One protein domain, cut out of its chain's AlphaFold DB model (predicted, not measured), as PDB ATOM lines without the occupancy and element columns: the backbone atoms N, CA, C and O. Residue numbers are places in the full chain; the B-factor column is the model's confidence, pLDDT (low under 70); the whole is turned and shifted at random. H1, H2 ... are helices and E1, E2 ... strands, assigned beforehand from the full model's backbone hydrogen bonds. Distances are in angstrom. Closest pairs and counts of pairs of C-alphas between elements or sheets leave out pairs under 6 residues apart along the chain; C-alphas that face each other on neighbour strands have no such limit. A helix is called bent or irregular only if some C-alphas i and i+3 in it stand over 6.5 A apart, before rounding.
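Overview. This is residues 166 to 224 of the 233 residues of an uncharacterized protein of Planctomycetes bacterium (UniProt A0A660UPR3). A long kinked helix, H1, has a small strand hairpin, E1 and E2, at its first end, and a second helix, H2, folds back steeply from its far end. The printed part has 59 residues, in the order E1, E2, H1, H2, mostly helix, with an antiparallel two-stranded sheet. It is loose and elongated: radius of gyration of the C-alphas 13.8 A, spans 42 by 22 by 22 A.

Along the chain. E1 is residues 172 to 176, 11.0 A long, from C-alpha 172 at (195.212, 167.496, 192.855). E2 is residues 179 to 182, 9.7 A. H1 is residues 183 to 202, 25.5 A, with a kink of 40 degrees near residue 196; it is irregular, C-alphas 197 and 200 being 7.2 A apart. H2 is residues 207 to 222, 22.4 A, to C-alpha 222 at (186.317, 155.123, 201.403).

Arrangement. In the hairpin of E1 and E2, N 173 and O 181 are 2.8 A apart, within hydrogen-bond range. H1 and H2 touch, closest at the C-alphas of Ile 194 and Tyr 214, 7.0 A, at a steep tilt of 57 degrees, opposite ways. H2 is apart from E1 and E2. Every O i to N i+4 pair is within range in H2, 14 of 16 in H1.

Size, cuts and confidence. The C-alphas of Gly 177 and Phe 204, the two farthest apart, are 42.0 A apart. The printed part has no cut; residues 219 to 224 are under pLDDT 70.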
ATOM      1  N   SER A 166     201.492 176.270 201.316       72.44
ATOM      2  CA  SER A 166     200.547 175.412 200.597       72.44
ATOM      3  C   SER A 166     199.246 175.299 201.386       72.44
ATOM      4  O   SER A 166     199.280 174.879 202.537       72.44
ATOM      5  N   SER A 167     198.113 175.647 200.768       80.38
ATOM      6  CA  SER A 167     196.800 175.470 201.404       80.38
ATOM      7  C   SER A 167     196.446 173.987 201.515       80.38
ATOM      8  O   SER A 167     196.635 173.194 200.581       80.38
ATOM      9  N   ALA A 168     195.939 173.612 202.680       85.31
ATOM     10  CA  ALA A 168     195.467 172.294 203.018       85.31
ATOM     11  C   ALA A 168     194.346 171.887 202.058       85.31
ATOM     12  O   ALA A 168     193.393 172.622 201.818       85.31
ATOM     13  N   GLY A 169     194.468 170.688 201.490       85.12
ATOM     14  CA  GLY A 169     193.513 170.180 200.505       85.12
ATOM     15  C   GLY A 169     193.768 170.630 199.067       85.12
ATOM     16  O   GLY A 169     193.106 170.121 198.170       85.12
ATOM     17  N   GLY A 170     194.769 171.479 198.802       90.25
ATOM     18  CA  GLY A 170     195.127 171.920 197.444       90.25
ATOM     19  C   GLY A 170     195.770 170.849 196.546       90.25
ATOM     20  O   GLY A 170     196.065 171.110 195.379       90.25
ATOM     21  N   LYS A 171     196.008 169.637 197.062       92.00
ATOM     22  CA  LYS A 171     196.577 168.521 196.296       92.00
ATOM     23  C   LYS A 171     195.589 168.052 195.227       92.00
ATOM     24  O   LYS A 171     194.462 167.698 195.541       92.00
ATOM     25  N   THR A 172     196.024 168.007 193.969       95.06
ATOM     26  CA  THR A 172     195.212 167.496 192.855       95.06
ATOM     27  C   THR A 172     195.039 165.978 192.954       95.06
ATOM     28  O   THR A 172     196.027 165.250 193.057       95.06
ATOM     29  N   VAL A 173     193.792 165.509 192.899       95.06
ATOM     30  CA  VAL A 173     193.427 164.079 192.903       95.06
ATOM     31  C   VAL A 173     192.968 163.578 191.540       95.06
ATOM     32  O   VAL A 173     193.092 162.389 191.256       95.06
ATOM     33  N   ALA A 174     192.468 164.468 190.686       94.50
ATOM     34  CA  ALA A 174     192.071 164.151 189.321       94.50
ATOM     35  C   ALA A 174     192.180 165.386 188.417       94.50
ATOM     36  O   ALA A 174     192.177 166.523 188.889       94.50
ATOM     37  N   GLU A 175     192.256 165.156 187.109       96.31
ATOM     38  CA  GLU A 175     192.264 166.203 186.087       96.31
ATOM     39  C   GLU A 175     191.302 165.814 184.960       96.31
ATOM     40  O   GLU A 175     191.350 164.695 184.446       96.31
ATOM     41  N   ILE A 176     190.410 166.733 184.592       92.88
ATOM     42  CA  ILE A 176     189.451 166.580 183.497       92.88
ATOM     43  C   ILE A 176     189.731 167.693 182.488       92.88
ATOM     44  O   ILE A 176     189.305 168.838 182.641       92.88
ATOM     45  N   GLY A 177     190.483 167.367 181.438       94.44
ATOM     46  CA  GLY A 177     190.924 168.361 180.463       94.44
ATOM     47  C   GLY A 177     191.862 169.383 181.105       94.44
ATOM     48  O   GLY A 177     193.014 169.062 181.356       94.44
ATOM     49  N   ALA A 178     191.374 170.605 181.334       93.50
ATOM     50  CA  ALA A 178     192.121 171.679 181.998       93.50
ATOM     51  C   ALA A 178     191.668 171.930 183.450       93.50
ATOM     52  O   ALA A 178     192.247 172.770 184.139       93.50
ATOM     53  N   GLU A 179     190.614 171.250 183.904       94.19
ATOM     54  CA  GLU A 179     190.079 171.388 185.254       94.19
ATOM     55  C   GLU A 179     190.775 170.405 186.193       94.19
ATOM     56  O   GLU A 179     190.834 169.204 185.925       94.19
ATOM     57  N   LYS A 180     191.309 170.918 187.301       95.56
ATOM     58  CA  LYS A 180     191.935 170.117 188.352       95.56
ATOM     59  C   LYS A 180     190.953 169.982 189.499       95.56
ATOM     60  O   LYS A 180     190.475 170.992 189.995       95.56
ATOM     61  N   ILE A 181     190.716 168.751 189.929       95.12
ATOM     62  CA  ILE A 181     189.935 168.446 191.125       95.12
ATOM     63  C   ILE A 181     190.931 168.261 192.261       95.12
ATOM     64  O   ILE A 181     191.819 167.402 192.176       95.12
ATOM     65  N   THR A 182     190.827 169.080 193.301       95.25
ATOM     66  CA  THR A 182     191.667 168.957 194.494       95.25
ATOM     67  C   THR A 182     191.056 168.003 195.526       95.25
ATOM     68  O   THR A 182     189.899 167.595 195.411       95.25
ATOM     69  N   GLU A 183     191.826 167.626 196.550       93.12
ATOM     70  CA  GLU A 183     191.296 166.886 197.703       93.12
ATOM     71  C   GLU A 183     190.147 167.654 198.366       93.12
ATOM     72  O   GLU A 183     189.134 167.047 198.706       93.12
ATOM     73  N   SER A 184     190.259 168.984 198.490       93.06
ATOM     74  CA  SER A 184     189.184 169.791 199.070       93.06
ATOM     75  C   SER A 184     187.917 169.796 198.227       93.06
ATOM     76  O   SER A 184     186.822 169.737 198.783       93.06
ATOM     77  N   ASP A 185     188.055 169.827 196.901       93.44
ATOM     78  CA  ASP A 185     186.912 169.785 195.989       93.44
ATOM     79  C   ASP A 185     186.203 168.432 196.071       93.44
ATOM     80  O   ASP A 185     184.976 168.370 196.171       93.44
ATOM     81  N   LEU A 186     186.973 167.338 196.075       92.81
ATOM     82  CA  LEU A 186     186.430 165.990 196.198       92.81
ATOM     83  C   LEU A 186     185.670 165.815 197.516       92.81
ATOM     84  O   LEU A 186     184.538 165.329 197.513       92.81
ATOM     85  N   ASP A 187     186.252 166.251 198.629       92.06
ATOM     86  CA  ASP A 187     185.615 166.129 199.937       92.06
ATOM     87  C   ASP A 187     184.372 167.019 200.060       92.06
ATOM     88  O   ASP A 187     183.383 166.595 200.657       92.06
ATOM     89  N   ALA A 188     184.363 168.200 199.435       92.00
ATOM     90  CA  ALA A 188     183.171 169.043 199.361       92.00
ATOM     91  C   ALA A 188     182.046 168.398 198.526       92.00
ATOM     92  O   ALA A 188     180.868 168.510 198.873       92.00
ATOM     93  N   LEU A 189     182.384 167.693 197.439       91.75
ATOM     94  CA  LEU A 189     181.414 166.942 196.631       91.75
ATOM     95  C   LEU A 189     180.841 165.739 197.389       91.75
ATOM     96  O   LEU A 189     179.633 165.480 197.328       91.75
ATOM     97  N   ILE A 190     181.693 165.013 198.117       90.62
ATOM     98  CA  ILE A 190     181.269 163.926 199.004       90.62
ATOM     99  C   ILE A 190     180.341 164.488 200.086       90.62
ATOM    100  O   ILE A 190     179.252 163.950 200.277       90.62
ATOM    101  N   GLU A 191     180.706 165.603 200.723       90.25
ATOM    102  CA  GLU A 191     179.876 166.267 201.732       90.25
ATOM    103  C   GLU A 191     178.510 166.666 201.189       90.25
ATOM    104  O   GLU A 191     177.496 166.288 201.768       90.25
ATOM    105  N   ALA A 192     178.458 167.325 200.033       90.25
ATOM    106  CA  ALA A 192     177.192 167.685 199.403       90.25
ATOM    107  C   ALA A 192     176.320 166.451 199.095       90.25
ATOM    108  O   ALA A 192     175.091 166.503 199.187       90.25
ATOM    109  N   THR A 193     176.940 165.325 198.739       90.38
ATOM    110  CA  THR A 193     176.228 164.063 198.499       90.38
ATOM    111  C   THR A 193     175.659 163.489 199.795       90.38
ATOM    112  O   THR A 193     174.494 163.085 199.823       90.38
ATOM    113  N   ILE A 194     176.448 163.484 200.871       87.44
ATOM    114  CA  ILE A 194     176.024 163.031 202.200       87.44
ATOM    115  C   ILE A 194     174.900 163.922 202.729       87.44
ATOM    116  O   ILE A 194     173.873 163.403 203.160       87.44
ATOM    117  N   ASP A 195     175.046 165.243 202.631       86.88
ATOM    118  CA  ASP A 195     174.033 166.212 203.048       86.88
ATOM    119  C   ASP A 195     172.685 165.885 202.404       86.88
ATOM    120  O   ASP A 195     171.687 165.741 203.108       86.88
ATOM    121  N   ASN A 196     172.663 165.658 201.085       87.62
ATOM    122  CA  ASN A 196     171.456 165.275 200.348       87.62
ATOM    123  C   ASN A 196     170.817 163.970 200.860       87.62
ATOM    124  O   ASN A 196     169.589 163.861 200.892       87.62
ATOM    125  N   GLN A 197     171.622 162.990 201.280       87.31
ATOM    126  CA  GLN A 197     171.126 161.743 201.878       87.31
ATOM    127  C   GLN A 197     170.593 161.949 203.299       87.31
ATOM    128  O   GLN A 197     169.653 161.269 203.713       87.31
ATOM    129  N   LEU A 198     171.181 162.886 204.043       85.19
ATOM    130  CA  LEU A 198     170.814 163.183 205.421       85.19
ATOM    131  C   LEU A 198     169.646 164.170 205.531       85.19
ATOM    132  O   LEU A 198     169.007 164.175 206.580       85.19
ATOM    133  N   VAL A 199     169.290 164.938 204.487       86.38
ATOM    134  CA  VAL A 199     168.166 165.908 204.513       86.38
ATOM    135  C   VAL A 199     166.899 165.362 205.194       86.38
ATOM    136  O   VAL A 199     166.371 166.047 206.072       86.38
ATOM    137  N   PRO A 200     166.400 164.146 204.880       85.94
ATOM    138  CA  PRO A 200     165.165 163.632 205.481       85.94
ATOM    139  C   PRO A 200     165.262 163.383 206.993       85.94
ATOM    140  O   PRO A 200     164.243 163.327 207.679       85.94
ATOM    141  N   MET A 201     166.478 163.208 207.513       85.19
ATOM    142  CA  MET A 201     166.762 162.862 208.907       85.19
ATOM    143  C   MET A 201     167.457 163.987 209.690       85.19
ATOM    144  O   MET A 201     167.438 163.965 210.920       85.19
ATOM    145  N   ALA A 202     167.980 165.011 209.009       81.94
ATOM    146  CA  ALA A 202     168.702 166.135 209.602       81.94
ATOM    147  C   ALA A 202     167.846 166.950 210.584       81.94
ATOM    148  O   ALA A 202     168.356 167.444 211.583       81.94
ATOM    149  N   ALA A 203     166.529 167.024 210.358       81.94
ATOM    150  CA  ALA A 203     165.598 167.707 211.261       81.94
ATOM    151  C   ALA A 203     165.501 167.066 212.662       81.94
ATOM    152  O   ALA A 203     164.984 167.695 213.583       81.94
ATOM    153  N   PHE A 204     165.976 165.827 212.826       85.94
ATOM    154  CA  PHE A 204     165.887 165.061 214.072       85.94
ATOM    155  C   PHE A 204     167.247 164.816 214.739       85.94
ATOM    156  O   PHE A 204     167.307 164.094 215.733       85.94
ATOM    157  N   MET A 205     168.330 165.381 214.201       83.00
ATOM    158  CA  MET A 205     169.696 165.156 214.680       83.00
ATOM    159  C   MET A 205     170.307 166.438 215.251       83.00
ATOM    160  O   MET A 205     170.020 167.543 214.792       83.00
ATOM    161  N   THR A 206     171.170 166.298 216.257       85.56
ATOM    162  CA  THR A 206     172.038 167.395 216.713       85.56
ATOM    163  C   THR A 206     173.222 167.583 215.757       85.56
ATOM    164  O   THR A 206     173.559 166.682 214.990       85.56
ATOM    165  N   THR A 207     173.906 168.730 215.821       79.94
ATOM    166  CA  THR A 207     175.127 168.983 215.027       79.94
ATOM    167  C   THR A 207     176.215 167.935 215.279       79.94
ATOM    168  O   THR A 207     176.886 167.509 214.346       79.94
ATOM    169  N   GLU A 208     176.355 167.475 216.523       82.12
ATOM    170  CA  GLU A 208     177.300 166.415 216.896       82.12
ATOM    171  C   GLU A 208     176.917 165.073 216.258       82.12
ATOM    172  O   GLU A 208     177.747 164.420 215.640       82.12
ATOM    173  N   GLN A 209     175.633 164.706 216.303       84.62
ATOM    174  CA  GLN A 209     175.144 163.487 215.654       84.62
ATOM    175  C   GLN A 209     175.302 163.534 214.130       84.62
ATOM    176  O   GLN A 209     175.606 162.511 213.519       84.62
ATOM    177  N   LEU A 210     175.107 164.705 213.515       80.69
ATOM    178  CA  LEU A 210     175.365 164.906 212.090       80.69
ATOM    179  C   LEU A 210     176.847 164.712 211.762       80.69
ATOM    180  O   LEU A 210     177.155 163.995 210.814       80.69
ATOM    181  N   MET A 211     177.750 165.271 212.572       80.31
ATOM    182  CA  MET A 211     179.195 165.085 212.413       80.31
ATOM    183  C   MET A 211     179.605 163.614 212.567       80.31
ATOM    184  O   MET A 211     180.360 163.084 211.754       80.31
ATOM    185  N   ASP A 212     179.067 162.907 213.561       83.94
ATOM    186  CA  ASP A 212     179.338 161.480 213.741       83.94
ATOM    187  C   ASP A 212     178.851 160.656 212.546       83.94
ATOM    188  O   ASP A 212     179.563 159.778 212.052       83.94
ATOM    189  N   LYS A 213     177.648 160.947 212.034       82.44
ATOM    190  CA  LYS A 213     177.123 160.284 210.834       82.44
ATOM    191  C   LYS A 213     177.971 160.583 209.609       82.44
ATOM    192  O   LYS A 213     178.271 159.657 208.860       82.44
ATOM    193  N   TYR A 214     178.391 161.830 209.445       78.44
ATOM    194  CA  TYR A 214     179.299 162.250 208.391       78.44
ATOM    195  C   TYR A 214     180.609 161.449 208.425       78.44
ATOM    196  O   TYR A 214     180.978 160.826 207.430       78.44
ATOM    197  N   ASN A 215     181.247 161.354 209.596       79.19
ATOM    198  CA  ASN A 215     182.477 160.583 209.788       79.19
ATOM    199  C   ASN A 215     182.290 159.095 209.450       79.19
ATOM    200  O   ASN A 215     183.130 158.499 208.774       79.19
ATOM    201  N   VAL A 216     181.179 158.488 209.878       81.12
ATOM    202  CA  VAL A 216     180.866 157.082 209.570       81.12
ATOM    203  C   VAL A 216     180.667 156.867 208.069       81.12
ATOM    204  O   VAL A 216     181.167 155.877 207.529       81.12
ATOM    205  N   ILE A 217     179.949 157.766 207.390       74.94
ATOM    206  CA  ILE A 217     179.678 157.634 205.957       74.94
ATOM    207  C   ILE A 217     180.970 157.803 205.161       74.94
ATOM    208  O   ILE A 217     181.265 156.932 204.351       74.94
ATOM    209  N   ILE A 218     181.795 158.814 205.456       72.00
ATOM    210  CA  ILE A 218     183.106 158.966 204.805       72.00
ATOM    211  C   ILE A 218     183.957 157.710 204.984       72.00
ATOM    212  O   ILE A 218     184.455 157.165 204.001       72.00
ATOM    213  N   HIS A 219     184.086 157.199 206.210       68.00
ATOM    214  CA  HIS A 219     184.863 155.981 206.440       68.00
ATOM    215  C   HIS A 219     184.301 154.774 205.680       68.00
ATOM    216  O   HIS A 219     185.072 153.993 205.130       68.00
ATOM    217  N   THR A 220     182.979 154.625 205.602       65.81
ATOM    218  CA  THR A 220     182.342 153.496 204.905       65.81
ATOM    219  C   THR A 220     182.477 153.611 203.383       65.81
ATOM    220  O   THR A 220     182.768 152.615 202.721       65.81
ATOM    221  N   SER A 221     182.324 154.815 202.825       59.50
ATOM    222  CA  SER A 221     182.453 155.097 201.390       59.50
ATOM    223  C   SER A 221     183.894 154.979 200.889       59.50
ATOM    224  O   SER A 221     184.108 154.542 199.765       59.50
ATOM    225  N   VAL A 222     184.887 155.304 201.723       57.72
ATOM    226  CA  VAL A 222     186.317 155.123 201.403       57.72
ATOM    227  C   VAL A 222     186.749 153.651 201.530       57.72
ATOM    228  O   VAL A 222     187.704 153.229 200.880       57.72
ATOM    229  N   LEU A 223     186.041 152.844 202.333       43.81
ATOM    230  CA  LEU A 223     186.353 151.430 202.591       43.81
ATOM    231  C   LEU A 223     185.504 150.427 201.804       43.81
ATOM    232  O   LEU A 223     185.693 149.224 201.982       43.81
ATOM    233  N   THR A 224     184.589 150.868 200.939       39.97
ATOM    234  CA  THR A 224     183.959 149.963 199.972       39.97
ATOM    235  C   THR A 224     184.807 149.968 198.704       39.97
ATOM    236  O   THR A 224     184.644 150.866 197.877       39.97
TER     237      THR A 224